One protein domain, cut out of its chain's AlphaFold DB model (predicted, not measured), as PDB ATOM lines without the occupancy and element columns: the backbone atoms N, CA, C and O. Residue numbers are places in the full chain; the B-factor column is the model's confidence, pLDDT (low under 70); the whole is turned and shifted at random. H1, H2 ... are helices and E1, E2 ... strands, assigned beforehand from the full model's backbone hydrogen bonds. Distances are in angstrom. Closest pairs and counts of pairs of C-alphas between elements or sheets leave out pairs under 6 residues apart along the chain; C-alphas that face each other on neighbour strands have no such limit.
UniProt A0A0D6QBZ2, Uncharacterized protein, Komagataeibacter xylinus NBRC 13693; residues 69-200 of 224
ATOM      1  N   ALA A  69      -1.788  31.954-106.662       46.25
ATOM      2  CA  ALA A  69      -1.627  32.348-105.260       46.25
ATOM      3  C   ALA A  69      -2.801  31.882-104.382       46.25
ATOM      4  O   ALA A  69      -2.601  31.495-103.231       46.25
ATOM      5  N   LYS A  70      -4.026  31.866-104.923       46.56
ATOM      6  CA  LYS A  70      -5.204  31.348-104.216       46.56
ATOM      7  C   LYS A  70      -5.194  29.821-104.117       46.56
ATOM      8  O   LYS A  70      -5.451  29.297-103.039       46.56
ATOM      9  N   GLN A  71      -4.849  29.119-105.201       46.91
ATOM     10  CA  GLN A  71      -4.617  27.669-105.158       46.91
ATOM     11  C   GLN A  71      -3.506  27.322-104.161       46.91
ATOM     12  O   GLN A  71      -3.643  26.381-103.390       46.91
ATOM     13  N   LEU A  72      -2.454  28.134-104.118       51.19
ATOM     14  CA  LEU A  72      -1.330  28.020-103.198       51.19
ATOM     15  C   LEU A  72      -1.695  28.172-101.724       51.19
ATOM     16  O   LEU A  72      -1.127  27.461-100.912       51.19
ATOM     17  N   ALA A  73      -2.616  29.065-101.360       49.53
ATOM     18  CA  ALA A  73      -3.021  29.223 -99.961       49.53
ATOM     19  C   ALA A  73      -3.748  27.975 -99.417       49.53
ATOM     20  O   ALA A  73      -3.556  27.591 -98.264       49.53
ATOM     21  N   GLU A  74      -4.555  27.314-100.252       47.44
ATOM     22  CA  GLU A  74      -5.213  26.042 -99.910       47.44
ATOM     23  C   GLU A  74      -4.221  24.858 -99.931       47.44
ATOM     24  O   GLU A  74      -4.309  23.955 -99.091       47.44
ATOM     25  N   TYR A  75      -3.243  24.889-100.844       51.28
ATOM     26  CA  TYR A  75      -2.175  23.888-100.957       51.28
ATOM     27  C   TYR A  75      -1.176  23.958 -99.785       51.28
ATOM     28  O   TYR A  75      -0.825  22.931 -99.212       51.28
ATOM     29  N   ASP A  76      -0.774  25.156 -99.349       49.19
ATOM     30  CA  ASP A  76       0.171  25.353 -98.238       49.19
ATOM     31  C   ASP A  76      -0.361  24.756 -96.923       49.19
ATOM     32  O   ASP A  76       0.373  24.092 -96.189       49.19
ATOM     33  N   ALA A  77      -1.655  24.933 -96.632       49.06
ATOM     34  CA  ALA A  77      -2.273  24.415 -95.410       49.06
ATOM     35  C   ALA A  77      -2.329  22.875 -95.370       49.06
ATOM     36  O   ALA A  77      -2.224  22.271 -94.299       49.06
ATOM     37  N   THR A  78      -2.487  22.233 -96.529       49.62
ATOM     38  CA  THR A  78      -2.513  20.767 -96.656       49.62
ATOM     39  C   THR A  78      -1.100  20.179 -96.668       49.62
ATOM     40  O   THR A  78      -0.833  19.213 -95.954       49.62
ATOM     41  N   ILE A  79      -0.148  20.824 -97.347       54.03
ATOM     42  CA  ILE A  79       1.259  20.398 -97.386       54.03
ATOM     43  C   ILE A  79       1.930  20.481 -96.016       54.03
ATOM     44  O   ILE A  79       2.605  19.535 -95.618       54.03
ATOM     45  N   ILE A  80       1.744  21.568 -95.256       56.44
ATOM     46  CA  ILE A  80       2.352  21.700 -93.917       56.44
ATOM     47  C   ILE A  80       1.878  20.571 -92.990       56.44
ATOM     48  O   ILE A  80       2.665  20.040 -92.202       56.44
ATOM     49  N   ARG A  81       0.607  20.172 -93.110       58.16
ATOM     50  CA  ARG A  81       0.015  19.101 -92.307       58.16
ATOM     51  C   ARG A  81       0.591  17.730 -92.657       58.16
ATOM     52  O   ARG A  81       0.947  16.978 -91.748       58.16
ATOM     53  N   ASP A  82       0.726  17.435 -93.946       57.94
ATOM     54  CA  ASP A  82       1.116  16.109 -94.437       57.94
ATOM     55  C   ASP A  82       2.613  15.994 -94.756       57.94
ATOM     56  O   ASP A  82       3.089  14.926 -95.135       57.94
ATOM     57  N   ARG A  83       3.395  17.056 -94.504       62.03
ATOM     58  CA  ARG A  83       4.854  17.132 -94.705       62.03
ATOM     59  C   ARG A  83       5.594  15.907 -94.181       62.03
ATOM     60  O   ARG A  83       6.543  15.454 -94.809       62.03
ATOM     61  N   ARG A  84       5.145  15.348 -93.052       64.88
ATOM     62  CA  ARG A  84       5.745  14.157 -92.429       64.88
ATOM     63  C   ARG A  84       5.694  12.906 -93.307       64.88
ATOM     64  O   ARG A  84       6.553  12.052 -93.146       64.88
ATOM     65  N   VAL A  85       4.734  12.803 -94.222       64.50
ATOM     66  CA  VAL A  85       4.607  11.672 -95.158       64.50
ATOM     67  C   VAL A  85       5.685  11.728 -96.251       64.50
ATOM     68  O   VAL A  85       6.024  10.706 -96.842       64.50
ATOM     69  N   PHE A  86       6.254  12.910 -96.500       69.69
ATOM     70  CA  PHE A  86       7.208  13.144 -97.585       69.69
ATOM     71  C   PHE A  86       8.667  13.264 -97.124       69.69
ATOM     72  O   PHE A  86       9.549  13.307 -97.977       69.69
ATOM     73  N   LEU A  87       8.929  13.301 -95.809       64.75
ATOM     74  CA  LEU A  87      10.283  13.475 -95.254       64.75
ATOM     75  C   LEU A  87      11.241  12.344 -95.666       64.75
ATOM     76  O   LEU A  87      12.397  12.610 -95.959       64.75
ATOM     77  N   ASP A  88      10.751  11.108 -95.793       68.75
ATOM     78  CA  ASP A  88      11.606   9.943 -96.067       68.75
ATOM     79  C   ASP A  88      11.822   9.653 -97.570       68.75
ATOM     80  O   ASP A  88      12.408   8.629 -97.935       68.75
ATOM     81  N   ILE A  89      11.337  10.513 -98.477       75.38
ATOM     82  CA  ILE A  89      11.427  10.261 -99.924       75.38
ATOM     83  C   ILE A  89      12.800  10.669-100.456       75.38
ATOM     84  O   ILE A  89      13.189  11.834-100.441       75.38
ATOM     85  N   THR A  90      13.506   9.699-101.036       79.38
ATOM     86  CA  THR A  90      14.806   9.933-101.680       79.38
ATOM     87  C   THR A  90      14.659  10.409-103.128       79.38
ATOM     88  O   THR A  90      13.671  10.121-103.806       79.38
ATOM     89  N   ARG A  91      15.699  11.051-103.685       79.44
ATOM     90  CA  ARG A  91      15.749  11.394-105.125       79.44
ATOM     91  C   ARG A  91      15.545  10.183-106.045       79.44
ATOM     92  O   ARG A  91      14.912  10.309-107.090       79.44
ATOM     93  N   ALA A  92      16.087   9.022-105.670       80.31
ATOM     94  CA  ALA A  92      15.940   7.789-106.442       80.31
ATOM     95  C   ALA A  92      14.489   7.291-106.429       80.31
ATOM     96  O   ALA A  92      13.965   6.865-107.458       80.31
ATOM     97  N   GLU A  93      13.822   7.393-105.278       83.62
ATOM     98  CA  GLU A  93      12.402   7.078-105.163       83.62
ATOM     99  C   GLU A  93      11.543   8.054-105.970       83.62
ATOM    100  O   GLU A  93      10.683   7.609-106.728       83.62
ATOM    101  N   PHE A  94      11.834   9.356-105.904       86.69
ATOM    102  CA  PHE A  94      11.154  10.360-106.720       86.69
ATOM    103  C   PHE A  94      11.295  10.079-108.223       86.69
ATOM    104  O   PHE A  94      10.310  10.104-108.958       86.69
ATOM    105  N   ALA A  95      12.500   9.738-108.687       84.62
ATOM    106  CA  ALA A  95      12.744   9.397-110.087       84.62
ATOM    107  C   ALA A  95      11.962   8.156-110.557       84.62
ATOM    108  O   ALA A  95      11.653   8.047-111.742       84.62
ATOM    109  N   ARG A  96      11.630   7.234-109.646       86.31
ATOM    110  CA  ARG A  96      10.821   6.043-109.939       86.31
ATOM    111  C   ARG A  96       9.331   6.369-110.079       86.31
ATOM    112  O   ARG A  96       8.669   5.766-110.916       86.31
ATOM    113  N   ILE A  97       8.804   7.266-109.246       87.88
ATOM    114  CA  ILE A  97       7.363   7.578-109.190       87.88
ATOM    115  C   ILE A  97       6.955   8.687-110.167       87.88
ATOM    116  O   ILE A  97       5.812   8.728-110.617       87.88
ATOM    117  N   ALA A  98       7.878   9.584-110.516       87.56
ATOM    118  CA  ALA A  98       7.604  10.705-111.401       87.56
ATOM    119  C   ALA A  98       7.445  10.241-112.865       87.56
ATOM    120  O   ALA A  98       8.382   9.679-113.439       87.56
ATOM    121  N   PRO A  99       6.300  10.516-113.523       88.75
ATOM    122  CA  PRO A  99       6.116  10.175-114.930       88.75
ATOM    123  C   PRO A  99       7.141  10.890-115.829       88.75
ATOM    124  O   PRO A  99       7.448  12.060-115.575       88.75
ATOM    125  N   PRO A 100       7.606  10.276-116.937       88.25
ATOM    126  CA  PRO A 100       8.621  10.877-117.809       88.25
ATOM    127  C   PRO A 100       8.255  12.275-118.327       88.25
ATOM    128  O   PRO A 100       9.110  13.155-118.397       88.25
ATOM    129  N   ALA A 101       6.974  12.503-118.639       88.62
ATOM    130  CA  ALA A 101       6.477  13.806-119.077       88.62
ATOM    131  C   ALA A 101       6.591  14.878-117.978       88.62
ATOM    132  O   ALA A 101       7.026  15.995-118.259       88.62
ATOM    133  N   GLN A 102       6.276  14.525-116.727       89.00
ATOM    134  CA  GLN A 102       6.401  15.445-115.594       89.00
ATOM    135  C   GLN A 102       7.869  15.707-115.253       89.00
ATOM    136  O   GLN A 102       8.251  16.841-114.982       89.00
ATOM    137  N   MET A 103       8.726  14.687-115.349       87.31
ATOM    138  CA  MET A 103      10.170  14.855-115.171       87.31
ATOM    139  C   MET A 103      10.767  15.805-116.220       87.31
ATOM    140  O   MET A 103      11.562  16.682-115.889       87.31
ATOM    141  N   ALA A 104      10.361  15.669-117.486       89.25
ATOM    142  CA  ALA A 104      10.794  16.560-118.559       89.25
ATOM    143  C   ALA A 104      10.327  18.005-118.325       89.25
ATOM    144  O   ALA A 104      11.103  18.943-118.519       89.25
ATOM    145  N   TRP A 105       9.088  18.180-117.861       90.44
ATOM    146  CA  TRP A 105       8.555  19.488-117.494       90.44
ATOM    147  C   TRP A 105       9.339  20.116-116.335       90.44
ATOM    148  O   TRP A 105       9.785  21.258-116.444       90.44
ATOM    149  N   LEU A 106       9.597  19.354-115.265       88.94
ATOM    150  CA  LEU A 106      10.377  19.811-114.112       88.94
ATOM    151  C   LEU A 106      11.783  20.243-114.524       88.94
ATOM    152  O   LEU A 106      12.260  21.279-114.076       88.94
ATOM    153  N   LEU A 107      12.432  19.500-115.421       88.38
ATOM    154  CA  LEU A 107      13.740  19.870-115.962       88.38
ATOM    155  C   LEU A 107      13.702  21.173-116.757       88.38
ATOM    156  O   LEU A 107      14.622  21.988-116.658       88.38
ATOM    157  N   GLN A 108      12.657  21.381-117.551       89.00
ATOM    158  CA  GLN A 108      12.489  22.610-118.315       89.00
ATOM    159  C   GLN A 108      12.255  23.813-117.399       89.00
ATOM    160  O   GLN A 108      12.861  24.863-117.613       89.00
ATOM    161  N   GLU A 109      11.414  23.668-116.376       87.06
ATOM    162  CA  GLU A 109      11.169  24.735-115.406       87.06
ATOM    163  C   GLU A 109      12.387  24.978-114.510       87.06
ATOM    164  O   GLU A 109      12.722  26.127-114.241       87.06
ATOM    165  N   TYR A 110      13.122  23.935-114.124       85.69
ATOM    166  CA  TYR A 110      14.341  24.075-113.330       85.69
ATOM    167  C   TYR A 110      15.418  24.875-114.066       85.69
ATOM    168  O   TYR A 110      16.081  25.706-113.462       85.69
ATOM    169  N   ARG A 111      15.542  24.725-115.391       84.88
ATOM    170  CA  ARG A 111      16.455  25.553-116.207       84.88
ATOM    171  C   ARG A 111      16.109  27.041-116.198       84.88
ATOM    172  O   ARG A 111      16.952  27.858-116.549       84.88
ATOM    173  N   LYS A 112      14.874  27.399-115.839       87.06
ATOM    174  CA  LYS A 112      14.466  28.792-115.649       87.06
ATOM    175  C   LYS A 112      14.915  29.301-114.276       87.06
ATOM    176  O   LYS A 112      15.060  30.505-114.103       87.06
ATOM    177  N   PHE A 113      15.129  28.437-113.294       84.69
ATOM    178  CA  PHE A 113      15.613  28.854-111.986       84.69
ATOM    179  C   PHE A 113      17.097  29.239-112.068       84.69
ATOM    180  O   PHE A 113      17.958  28.414-112.372       84.69
ATOM    181  N   ASP A 114      17.393  30.513-111.825       85.25
ATOM    182  CA  ASP A 114      18.746  31.053-111.905       85.25
ATOM    183  C   ASP A 114      19.418  30.972-110.536       85.25
ATOM    184  O   ASP A 114      19.326  31.866-109.693       85.25
ATOM    185  N   ILE A 115      20.125  29.864-110.348       80.94
ATOM    186  CA  ILE A 115      20.872  29.512-109.139       80.94
ATOM    187  C   ILE A 115      21.896  30.595-108.763       80.94
ATOM    188  O   ILE A 115      22.157  30.797-107.579       80.94
ATOM    189  N   SER A 116      22.450  31.332-109.735       84.81
ATOM    190  CA  SER A 116      23.458  32.367-109.463       84.81
ATOM    191  C   SER A 116      22.908  33.564-108.678       84.81
ATOM    192  O   SER A 116      23.664  34.266-108.005       84.81
ATOM    193  N   ARG A 117      21.585  33.769-108.719       86.00
ATOM    194  CA  ARG A 117      20.865  34.825-107.990       86.00
ATOM    195  C   ARG A 117      20.436  34.395-106.586       86.00
ATOM    196  O   ARG A 117      19.875  35.200-105.847       86.00
ATOM    197  N   VAL A 118      20.698  33.146-106.207       87.94
ATOM    198  CA  VAL A 118      20.283  32.568-104.927       87.94
ATOM    199  C   VAL A 118      21.412  32.684-103.912       87.94
ATOM    200  O   VAL A 118      22.564  32.335-104.182       87.94
ATOM    201  N   LYS A 119      21.079  33.126-102.703       91.12
ATOM    202  CA  LYS A 119      21.986  33.087-101.550       91.12
ATOM    203  C   LYS A 119      21.417  32.163-100.480       91.12
ATOM    204  O   LYS A 119      20.213  31.939-100.426       91.12
ATOM    205  N   VAL A 120      22.282  31.624 -99.633       89.94
ATOM    206  CA  VAL A 120      21.918  30.856 -98.440       89.94
ATOM    207  C   VAL A 120      22.219  31.690 -97.216       89.94
ATOM    208  O   VAL A 120      23.268  32.330 -97.151       89.94
ATOM    209  N   TYR A 121      21.319  31.625 -96.249       86.62
ATOM    210  CA  TYR A 121      21.536  32.092 -94.896       86.62
ATOM    211  C   TYR A 121      21.594  30.888 -93.950       86.62
ATOM    212  O   TYR A 121      20.666  30.080 -93.911       86.62
ATOM    213  N   ASP A 122      22.692  30.749 -93.206       82.38
ATOM    214  CA  ASP A 122      22.920  29.647 -92.255       82.38
ATOM    215  C   ASP A 122      22.622  30.030 -90.790       82.38
ATOM    216  O   ASP A 122      22.932  29.278 -89.865       82.38
ATOM    217  N   GLY A 123      22.020  31.202 -90.568       79.56
ATOM    218  CA  GLY A 123      21.776  31.767 -89.239       79.56
ATOM    219  C   GLY A 123      22.864  32.734 -88.766       79.56
ATOM    220  O   GLY A 123      22.628  33.487 -87.824       79.56
ATOM    221  N   HIS A 124      24.021  32.774 -89.431       83.88
ATOM    222  CA  HIS A 124      25.134  33.654 -89.068       83.88
ATOM    223  C   HIS A 124      25.600  34.494 -90.258       83.88
ATOM    224  O   HIS A 124      25.770  35.704 -90.127       83.88
ATOM    225  N   GLU A 125      25.753  33.881 -91.431       88.06
ATOM    226  CA  GLU A 125      26.294  34.522 -92.624       88.06
ATOM    227  C   GLU A 125      25.433  34.279 -93.865       88.06
ATOM    228  O   GLU A 125      24.743  33.268 -94.009       88.06
ATOM    229  N   ILE A 126      25.510  35.231 -94.798       89.69
ATOM    230  CA  ILE A 126      24.905  35.122 -96.126       89.69
ATOM    231  C   ILE A 126      25.997  34.738 -97.120       89.69
ATOM    232  O   ILE A 126      26.983  35.459 -97.280       89.69
ATOM    233  N   ARG A 127      25.806  33.626 -97.831       90.94
ATOM    234  CA  ARG A 127      26.765  33.108 -98.816       90.94
ATOM    235  C   ARG A 127      26.068  32.791-100.141       90.94
ATOM    236  O   ARG A 127      24.883  32.461-100.126       90.94
ATOM    237  N   PRO A 128      26.753  32.870-101.294       89.62
ATOM    238  CA  PRO A 128      26.188  32.396-102.556       89.62
ATOM    239  C   PRO A 128      25.743  30.934-102.439       89.62
ATOM    240  O   PRO A 128      26.445  30.117-101.836       89.62
ATOM    241  N   PHE A 129      24.584  30.591-103.001       85.56
ATOM    242  CA  PHE A 129      24.146  29.201-103.022       85.56
ATOM    243  C   PHE A 129      25.002  28.409-104.008       85.56
ATOM    244  O   PHE A 129      25.048  28.698-105.202       85.56
ATOM    245  N   VAL A 130      25.667  27.379-103.491       81.50
ATOM    246  CA  VAL A 130      26.411  26.416-104.298       81.50
ATOM    247  C   VAL A 130      25.621  25.107-104.298       81.50
ATOM    248  O   VAL A 130      25.440  24.513-103.226       81.50
ATOM    249  N   PRO A 131      25.107  24.658-105.459       75.69
ATOM    250  CA  PRO A 131      24.425  23.378-105.549       75.69
ATOM    251  C   PRO A 131      25.416  22.249-105.261       75.69
ATOM    252  O   PRO A 131      26.574  22.297-105.678       75.69
ATOM    253  N   ALA A 132      24.958  21.223-104.544       74.44
ATOM    254  CA  ALA A 132      25.765  20.030-104.335       74.44
ATOM    255  C   ALA A 132      26.056  19.359-105.692       74.44
ATOM    256  O   ALA A 132      25.160  19.309-106.544       74.44
ATOM    257  N   PRO A 133      27.279  18.840-105.913       71.25
ATOM    258  CA  PRO A 133      27.579  18.088-107.120       71.25
ATOM    259  C   PRO A 133      26.668  16.865-107.167       71.25
ATOM    260  O   PRO A 133      26.642  16.064-106.233       71.25
ATOM    261  N   CYS A 134      25.904  16.720-108.244       69.12
ATOM    262  CA  CYS A 134      25.040  15.567-108.410       69.12
ATOM    263  C   CYS A 134      25.049  15.065-109.856       69.12
ATOM    264  O   CYS A 134      25.244  15.819-110.807       69.12
ATOM    265  N   SER A 135      24.879  13.751-109.995       67.81
ATOM    266  CA  SER A 135      24.939  13.020-111.264       67.81
ATOM    267  C   SER A 135      23.580  12.872-111.950       67.81
ATOM    268  O   SER A 135      23.509  12.328-113.051       67.81
ATOM    269  N   VAL A 136      22.501  13.325-111.307       68.12
ATOM    270  CA  VAL A 136      21.131  13.191-111.807       68.12
ATOM    271  C   VAL A 136      20.608  14.510-112.388       68.12
ATOM    272  O   VAL A 136      21.052  15.579-111.977       68.12
ATOM    273  N   PRO A 137      19.639  14.471-113.323       66.69
ATOM    274  CA  PRO A 137      19.160  15.670-114.015       66.69
ATOM    275  C   PRO A 137      18.576  16.769-113.104       66.69
ATOM    276  O   PRO A 137      18.664  17.945-113.447       66.69
ATOM    277  N   LEU A 138      17.994  16.401-111.954       72.25
ATOM    278  CA  LEU A 138      17.483  17.333-110.944       72.25
ATOM    279  C   LEU A 138      18.250  17.160-109.629       72.25
ATOM    280  O   LEU A 138      17.911  16.318-108.798       72.25
ATOM    281  N   CYS A 139      19.286  17.974-109.433       71.50
ATOM    282  CA  CYS A 139      20.083  17.947-108.204       71.50
ATOM    283  C   CYS A 139      19.390  18.603-107.021       71.50
ATOM    284  O   CYS A 139      19.628  18.249-105.872       71.50
ATOM    285  N   PHE A 140      18.498  19.543-107.285       73.75
ATOM    286  CA  PHE A 140      17.714  20.191-106.257       73.75
ATOM    287  C   PHE A 140      16.243  20.009-106.597       73.75
ATOM    288  O   PHE A 140      15.752  20.586-107.563       73.75
ATOM    289  N   VAL A 141      15.571  19.164-105.818       76.50
ATOM    290  CA  VAL A 141      14.131  18.935-105.923       76.50
ATOM    291  C   VAL A 141      13.508  19.490-104.648       76.50
ATOM    292  O   VAL A 141      13.648  18.859-103.593       76.50
ATOM    293  N   PRO A 142      12.916  20.692-104.708       78.69
ATOM    294  CA  PRO A 142      12.273  21.288-103.553       78.69
ATOM    295  C   PRO A 142      10.935  20.579-103.308       78.69
ATOM    296  O   PRO A 142      10.163  20.371-104.241       78.69
ATOM    297  N   ILE A 143      10.685  20.204-102.058       71.56
ATOM    298  CA  ILE A 143       9.422  19.605-101.588       71.56
ATOM    299  C   ILE A 143       8.588  20.651-100.846       71.56
ATOM    300  O   ILE A 143       7.389  20.525-100.680       71.56
ATOM    301  N   PHE A 144       9.232  21.685-100.312       74.00
ATOM    302  CA  PHE A 144       8.549  22.659 -99.476       74.00
ATOM    303  C   PHE A 144       9.230  24.008 -99.588       74.00
ATOM    304  O   PHE A 144      10.458  24.060 -99.563       74.00
ATOM    305  N   VAL A 145       8.444  25.079 -99.682       73.38
ATOM    306  CA  VAL A 145       8.916  26.466 -99.676       73.38
ATOM    307  C   VAL A 145       7.986  27.297 -98.801       73.38
ATOM    308  O   VAL A 145       6.819  27.480 -99.138       73.38
ATOM    309  N   GLU A 146       8.525  27.851 -97.724       75.00
ATOM    310  CA  GLU A 146       7.830  28.763 -96.817       75.00
ATOM    311  C   GLU A 146       8.481  30.135 -96.860       75.00
ATOM    312  O   GLU A 146       9.697  30.253 -96.738       75.00
ATOM    313  N   GLU A 147       7.677  31.179 -97.035       78.81
ATOM    314  CA  GLU A 147       8.164  32.548 -96.913       78.81
ATOM    315  C   GLU A 147       8.288  32.917 -95.433       78.81
ATOM    316  O   GLU A 147       7.307  32.891 -94.697       78.81
ATOM    317  N   LEU A 148       9.504  33.250 -95.000       78.06
ATOM    318  CA  LEU A 148       9.795  33.652 -93.624       78.06
ATOM    319  C   LEU A 148       9.742  35.171 -93.456       78.06
ATOM    320  O   LEU A 148       9.273  35.670 -92.435       78.06
ATOM    321  N   HIS A 149      10.286  35.906 -94.429       79.38
ATOM    322  CA  HIS A 149      10.403  37.358 -94.364       79.38
ATOM    323  C   HIS A 149      10.498  37.976 -95.761       79.38
ATOM    324  O   HIS A 149      11.196  37.451 -96.631       79.38
ATOM    325  N   ASP A 150       9.842  39.120 -95.939       80.56
ATOM    326  CA  ASP A 150       9.952  39.960 -97.130       80.56
ATOM    327  C   ASP A 150      10.735  41.226 -96.774       80.56
ATOM    328  O   ASP A 150      10.341  41.964 -95.867       80.56
ATOM    329  N   ASP A 151      11.846  41.462 -97.473       76.12
ATOM    330  CA  ASP A 151      12.651  42.672 -97.346       76.12
ATOM    331  C   ASP A 151      12.257  43.655 -98.462       76.12
ATOM    332  O   ASP A 151      12.720  43.526 -99.605       76.12
ATOM    333  N   PRO A 152      11.426  44.669 -98.154       72.69
ATOM    334  CA  PRO A 152      10.938  45.611 -99.152       72.69
ATOM    335  C   PRO A 152      12.016  46.594 -99.622       72.69
ATOM    336  O   PRO A 152      11.819  47.245-100.646       72.69
ATOM    337  N   VAL A 153      13.130  46.730 -98.893       75.50
ATOM    338  CA  VAL A 153      14.227  47.648 -99.233       75.50
ATOM    339  C   VAL A 153      15.108  47.034-100.313       75.50
ATOM    340  O   VAL A 153      15.492  47.715-101.262       75.50
ATOM    341  N   HIS A 154      15.403  45.741-100.189       76.38
ATOM    342  CA  HIS A 154      16.242  45.016-101.144       76.38
ATOM    343  C   HIS A 154      15.436  44.192-102.160       76.38
ATOM    344  O   HIS A 154      16.028  43.586-103.051       76.38
ATOM    345  N   HIS A 155      14.101  44.187-102.052       75.69
ATOM    346  CA  HIS A 155      13.183  43.378-102.863       75.69
ATOM    347  C   HIS A 155      13.538  41.881-102.855       75.69
ATOM    348  O   HIS A 155      13.449  41.191-103.875       75.69
ATOM    349  N   THR A 156      13.962  41.382-101.693       79.94
ATOM    350  CA  THR A 156      14.365  39.986-101.498       79.94
ATOM    351  C   THR A 156      13.453  39.279-100.516       79.94
ATOM    352  O   THR A 156      13.114  39.817 -99.468       79.94
ATOM    353  N   LYS A 157      13.147  38.026-100.820       81.50
ATOM    354  CA  LYS A 157      12.410  37.105 -99.971       81.50
ATOM    355  C   LYS A 157      13.370  36.147 -99.284       81.50
ATOM    356  O   LYS A 157      14.232  35.540 -99.924       81.50
ATOM    357  N   TYR A 158      13.185  35.995 -97.982       85.31
ATOM    358  CA  TYR A 158      13.817  34.976 -97.161       85.31
ATOM    359  C   TYR A 158      12.845  33.823 -97.062       85.31
ATOM    360  O   TYR A 158      11.736  33.978 -96.551       85.31
ATOM    361  N   ILE A 159      13.255  32.670 -97.560       84.94
ATOM    362  CA  ILE A 159      12.378  31.517 -97.667       84.94
ATOM    363  C   ILE A 159      13.053  30.287 -97.081       84.94
ATOM    364  O   ILE A 159      14.234  30.048 -97.322       84.94
ATOM    365  N   GLN A 160      12.319  29.493 -96.310       82.31
ATOM    366  CA  GLN A 160      12.769  28.176 -95.891       82.31
ATOM    367  C   GLN A 160      12.399  27.166 -96.967       82.31
ATOM    368  O   GLN A 160      11.234  27.045 -97.335       82.31
ATOM    369  N   VAL A 161      13.388  26.424 -97.457       81.06
ATOM    370  CA  VAL A 161      13.190  25.425 -98.505       81.06
ATOM    371  C   VAL A 161      13.634  24.058 -98.017       81.06
ATOM    372  O   VAL A 161      14.781  23.891 -97.606       81.06
ATOM    373  N   GLY A 162      12.727  23.083 -98.077       77.06
ATOM    374  CA  GLY A 162      13.015  21.668 -97.848       77.06
ATOM    375  C   GLY A 162      13.227  20.932 -99.170       77.06
ATOM    376  O   GLY A 162      12.501  21.177-100.135       77.06
ATOM    377  N   ALA A 163      14.202  20.025 -99.223       75.88
ATOM    378  CA  ALA A 163      14.515  19.211-100.400       75.88
ATOM    379  C   ALA A 163      14.579  17.711-100.057       75.88
ATOM    380  O   ALA A 163      14.757  17.368 -98.892       75.88
ATOM    381  N   LEU A 164      14.511  16.836-101.075       71.75
ATOM    382  CA  LEU A 164      14.546  15.348-100.989       71.75
ATOM    383  C   LEU A 164      15.822  14.722-100.371       71.75
ATOM    384  O   LEU A 164      16.078  13.536-100.546       71.75
ATOM    385  N   GLU A 165      16.657  15.500 -99.688       63.69
ATOM    386  CA  GLU A 165      17.840  15.027 -98.948       63.69
ATOM    387  C   GLU A 165      17.847  15.529 -97.494       63.69
ATOM    388  O   GLU A 165      18.914  15.716 -96.914       63.69
ATOM    389  N   ASP A 166      16.682  15.847 -96.921       56.91
ATOM    390  CA  ASP A 166      16.541  16.407 -95.563       56.91
ATOM    391  C   ASP A 166      17.322  17.705 -95.299       56.91
ATOM    392  O   ASP A 166      17.447  18.187 -94.170       56.91
ATOM    393  N   MET A 167      17.811  18.352 -96.354       64.94
ATOM    394  CA  MET A 167      18.458  19.647 -96.242       64.94
ATOM    395  C   MET A 167      17.398  20.746 -96.257       64.94
ATOM    396  O   MET A 167      16.975  21.195 -97.322       64.94
ATOM    397  N   SER A 168      16.994  21.204 -95.072       74.25
ATOM    398  CA  SER A 168      16.325  22.498 -94.935       74.25
ATOM    399  C   SER A 168      17.362  23.612 -95.068       74.25
ATOM    400  O   SER A 168      18.375  23.611 -94.365       74.25
ATOM    401  N   ARG A 169      17.136  24.558 -95.980       81.88
ATOM    402  CA  ARG A 169      17.990  25.741 -96.148       81.88
ATOM    403  C   ARG A 169      17.140  26.997 -96.169       81.88
ATOM    404  O   ARG A 169      16.096  27.022 -96.816       81.88
ATOM    405  N   THR A 170      17.626  28.053 -95.530       87.50
ATOM    406  CA  THR A 170      17.050  29.384 -95.707       87.50
ATOM    407  C   THR A 170      17.700  30.021 -96.925       87.50
ATOM    408  O   THR A 170      18.905  30.277 -96.930       87.50
ATOM    409  N   LEU A 171      16.923  30.225 -97.982       88.69
ATOM    410  CA  LEU A 171      17.366  30.886 -99.200       88.69
ATOM    411  C   LEU A 171      16.954  32.356 -99.169       88.69
ATOM    412  O   LEU A 171      15.862  32.693 -98.716       88.69
ATOM    413  N   ILE A 172      17.819  33.218 -99.688       88.50
ATOM    414  CA  ILE A 172      17.504  34.610 -99.997       88.50
ATOM    415  C   ILE A 172      17.439  34.706-101.512       88.50
ATOM    416  O   ILE A 172      18.430  34.442-102.204       88.50
ATOM    417  N   VAL A 173      16.261  35.043-102.019       88.12
ATOM    418  CA  VAL A 173      15.952  35.082-103.448       88.12
ATOM    419  C   VAL A 173      15.131  36.319-103.772       88.12
ATOM    420  O   VAL A 173      14.475  36.877-102.903       88.12
ATOM    421  N   ASP A 174      15.134  36.763-105.020       85.38
ATOM    422  CA  ASP A 174      14.168  37.769-105.467       85.38
ATOM    423  C   ASP A 174      12.779  37.154-105.725       85.38
ATOM    424  O   ASP A 174      12.599  35.931-105.756       85.38
ATOM    425  N   ALA A 175      11.780  38.018-105.921       78.38
ATOM    426  CA  ALA A 175      10.397  37.605-106.144       78.38
ATOM    427  C   ALA A 175      10.224  36.685-107.368       78.38
ATOM    428  O   ALA A 175       9.421  35.754-107.333       78.38
ATOM    429  N   GLU A 176      10.986  36.900-108.443       83.12
ATOM    430  CA  GLU A 176      10.908  36.075-109.650       83.12
ATOM    431  C   GLU A 176      11.394  34.646-109.367       83.12
ATOM    432  O   GLU A 176      10.721  33.671-109.714       83.12
ATOM    433  N   GLN A 177      12.548  34.509-108.709       85.00
ATOM    434  CA  GLN A 177      13.093  33.209-108.320       85.00
ATOM    435  C   GLN A 177      12.195  32.500-107.302       85.00
ATOM    436  O   GLN A 177      11.998  31.289-107.412       85.00
ATOM    437  N   PHE A 178      11.592  33.238-106.366       82.31
ATOM    438  CA  PHE A 178      10.602  32.693-105.436       82.31
ATOM    439  C   PHE A 178       9.424  32.042-106.165       82.31
ATOM    440  O   PHE A 178       9.116  30.877-105.916       82.31
ATOM    441  N   TRP A 179       8.800  32.747-107.113       79.88
ATOM    442  CA  TRP A 179       7.663  32.211-107.866       79.88
ATOM    443  C   TRP A 179       8.041  31.002-108.722       79.88
ATOM    444  O   TRP A 179       7.299  30.018-108.762       79.88
ATOM    445  N   ARG A 180       9.219  31.025-109.361       84.62
ATOM    446  CA  ARG A 180       9.741  29.872-110.117       84.62
ATOM    447  C   ARG A 180       9.946  28.658-109.214       84.62
ATOM    448  O   ARG A 180       9.548  27.553-109.573       84.62
ATOM    449  N   LEU A 181      10.516  28.863-108.031       83.06
ATOM    450  CA  LEU A 181      10.740  27.794-107.069       83.06
ATOM    451  C   LEU A 181       9.423  27.221-106.539       83.06
ATOM    452  O   LEU A 181       9.238  26.007-106.502       83.06
ATOM    453  N   ARG A 182       8.476  28.092-106.199       79.31
ATOM    454  CA  ARG A 182       7.139  27.714-105.738       79.31
ATOM    455  C   ARG A 182       6.362  26.937-106.806       79.31
ATOM    456  O   ARG A 182       5.600  26.031-106.487       79.31
ATOM    457  N   LYS A 183       6.609  27.229-108.086       83.25
ATOM    458  CA  LYS A 183       6.105  26.454-109.225       83.25
ATOM    459  C   LYS A 183       6.660  25.042-109.323       83.25
ATOM    460  O   LYS A 183       5.905  24.113-109.608       83.25
ATOM    461  N   LEU A 184       7.948  24.874-109.053       85.31
ATOM    462  CA  LEU A 184       8.557  23.550-108.979       85.31
ATOM    463  C   LEU A 184       7.973  22.739-107.818       85.31
ATOM    464  O   LEU A 184       7.595  21.593-108.036       85.31
ATOM    465  N   VAL A 185       7.838  23.349-106.635       83.00
ATOM    466  CA  VAL A 185       7.301  22.688-105.432       83.00
ATOM    467  C   VAL A 185       5.900  22.142-105.653       83.00
ATOM    468  O   VAL A 185       5.717  20.944-105.501       83.00
ATOM    469  N   ILE A 186       4.938  22.963-106.104       77.94
ATOM    470  CA  ILE A 186       3.558  22.477-106.316       77.94
ATOM    471  C   ILE A 186       3.539  21.252-107.226       77.94
ATOM    472  O   ILE A 186       2.779  20.309-107.017       77.94
ATOM    473  N   HIS A 187       4.360  21.273-108.269       83.50
ATOM    474  CA  HIS A 187       4.369  20.199-109.239       83.50
ATOM    475  C   HIS A 187       5.025  18.924-108.695       83.50
ATOM    476  O   HIS A 187       4.538  17.826-108.958       83.50
ATOM    477  N   VAL A 188       6.106  19.064-107.921       84.25
ATOM    478  CA  VAL A 188       6.719  17.959-107.170       84.25
ATOM    479  C   VAL A 188       5.700  17.373-106.200       84.25
ATOM    480  O   VAL A 188       5.451  16.170-106.241       84.25
ATOM    481  N   ASP A 189       5.046  18.217-105.410       78.94
ATOM    482  CA  ASP A 189       4.049  17.809-104.430       78.94
ATOM    483  C   ASP A 189       2.893  17.072-105.089       78.94
ATOM    484  O   ASP A 189       2.532  15.994-104.634       78.94
ATOM    485  N   ALA A 190       2.357  17.553-106.211       79.94
ATOM    486  CA  ALA A 190       1.283  16.863-106.924       79.94
ATOM    487  C   ALA A 190       1.654  15.417-107.315       79.94
ATOM    488  O   ALA A 190       0.809  14.520-107.245       79.94
ATOM    489  N   ILE A 191       2.914  15.169-107.694       84.00
ATOM    490  CA  ILE A 191       3.430  13.819-107.979       84.00
ATOM    491  C   ILE A 191       3.499  12.997-106.689       84.00
ATOM    492  O   ILE A 191       3.038  11.854-106.664       84.00
ATOM    493  N   LEU A 192       4.042  13.578-105.616       81.88
ATOM    494  CA  LEU A 192       4.168  12.917-104.317       81.88
ATOM    495  C   LEU A 192       2.802  12.567-103.721       81.88
ATOM    496  O   LEU A 192       2.586  11.431-103.305       81.88
ATOM    497  N   PHE A 193       1.856  13.507-103.737       78.88
ATOM    498  CA  PHE A 193       0.475  13.302-103.317       78.88
ATOM    499  C   PHE A 193      -0.162  12.169-104.107       78.88
ATOM    500  O   PHE A 193      -0.768  11.292-103.499       78.88
ATOM    501  N   ALA A 194      -0.010  12.148-105.436       82.31
ATOM    502  CA  ALA A 194      -0.611  11.124-106.283       82.31
ATOM    503  C   ALA A 194      -0.124   9.702-105.951       82.31
ATOM    504  O   ALA A 194      -0.956   8.785-105.962       82.31
ATOM    505  N   ASP A 195       1.168   9.538-105.642       85.88
ATOM    506  CA  ASP A 195       1.787   8.267-105.225       85.88
ATOM    507  C   ASP A 195       1.411   7.884-103.784       85.88
ATOM    508  O   ASP A 195       1.042   6.744-103.507       85.88
ATOM    509  N   ARG A 196       1.433   8.851-102.859       80.25
ATOM    510  CA  ARG A 196       1.247   8.620-101.418       80.25
ATOM    511  C   ARG A 196      -0.195   8.734-100.929       80.25
ATOM    512  O   ARG A 196      -0.411   8.642 -99.724       80.25
ATOM    513  N   ARG A 197      -1.193   8.859-101.817       79.81
ATOM    514  CA  ARG A 197      -2.623   9.038-101.463       79.81
ATOM    515  C   ARG A 197      -3.099   8.172-100.296       79.81
ATOM    516  O   ARG A 197      -3.768   8.677 -99.401       79.81
ATOM    517  N   GLN A 198      -2.748   6.886-100.298       79.25
ATOM    518  CA  GLN A 198      -3.161   5.963 -99.240       79.25
ATOM    519  C   GLN A 198      -2.482   6.270 -97.895       79.25
ATOM    520  O   GLN A 198      -3.157   6.345 -96.875       79.25
ATOM    521  N   GLN A 199      -1.165   6.496 -97.898       77.44
ATOM    522  CA  GLN A 199      -0.405   6.816 -96.684       77.44
ATOM    523  C   GLN A 199      -0.854   8.143 -96.072       77.44
ATOM    524  O   GLN A 199      -0.937   8.263 -94.853       77.44
ATOM    525  N   ILE A 200      -1.191   9.112 -96.924       75.38
ATOM    526  CA  ILE A 200      -1.765  10.389 -96.508       75.38
ATOM    527  C   ILE A 200      -3.102  10.128 -95.825       75.38
ATOM    528  O   ILE A 200      -3.224  10.427 -94.645       75.38
TER     529      ILE A 200
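Overview. This is residues 69 to 200 of the 224 residues of an uncharacterized protein of Komagataeibacter xylinus NBRC 13693 (UniProt A0A0D6QBZ2). A strongly twisted sheet of five strands has one long helix, H4, packed slantwise over one face of its E3 end, and the other three helices gather round H4: H1 on one side of it, H3 on the opposite side and H2 near residues 191 to 195. The small hairpin E1 and E2 forms the other end of the sheet, beyond the part that H4 covers. The printed part has 132 residues, with four named helices and five named strands in the order H1 H2 H3 E1 E2 E3 E4 E5 H4; the class is mixed. The sheet order is E2 E1 E5 E4 E3, all antiparallel. The whole is compact, with a radius of gyration of the C-alphas of 14.5 A and spans of 44 by 34 by 25 A.

Arrangement. H1, residues 69 to 86, only grazes the sheet with residues 76 to 86. It touches H4, residues 175 to 200, at a steep tilt of 51 degrees, the same way; the closest C-alphas are those of Val 85 and Ile 200, 6.6 A apart. H2, residues 91 to 97, touches residues 191 to 195 of H4, closest at C-alphas Ile 97 and Asp 195, 6.9 A. H3, residues 100 to 110, touches residues 180 to 187 of H4 at a shallow tilt of 26 degrees, opposite ways, closest at C-alphas Leu 106 and Leu 184, 6.6 A. E1, residues 119 to 121, and E2, residues 126 to 128, form a hairpin, with N 120 and O 127 2.8 A apart. E3, residues 142 to 151, E4, residues 156 to 163, and E5, residues 169 to 174, form a meander, each strand the antiparallel neighbour of the one before: N 146 and O 160 are 2.9 A apart, N 171 and O 159 2.8 A. E1 is the antiparallel neighbour of E5, with N 121 and O 170 2.8 A apart. H4 has a height over the sheet of 7.5 A. Every O i to N i+4 pair is within hydrogen-bond range in H2 and H3, against 7 of 14 in H1 and 20 of 22 in H4.

Along the chain. H1 begins at C-alpha 69 (-1.627, 32.348, -105.260) and has a kink of 59 degrees near residue 80. E3 is 22.3 A long and bends by 58 degrees at residue 148; E4 is 20.8 A. H4, 31.3 A, ends at C-alpha 200 (-1.765, 10.389, -96.508).

Size, cuts and confidence. The C-alphas farthest apart, Val 153 and Gln 198, are 45.2 A apart. The printed part has no cut. The link from E2 to E3 is long, 13 residues. The model's pLDDT is under 70 at residues 69 to 88, 134 to 137 and 165 to 167.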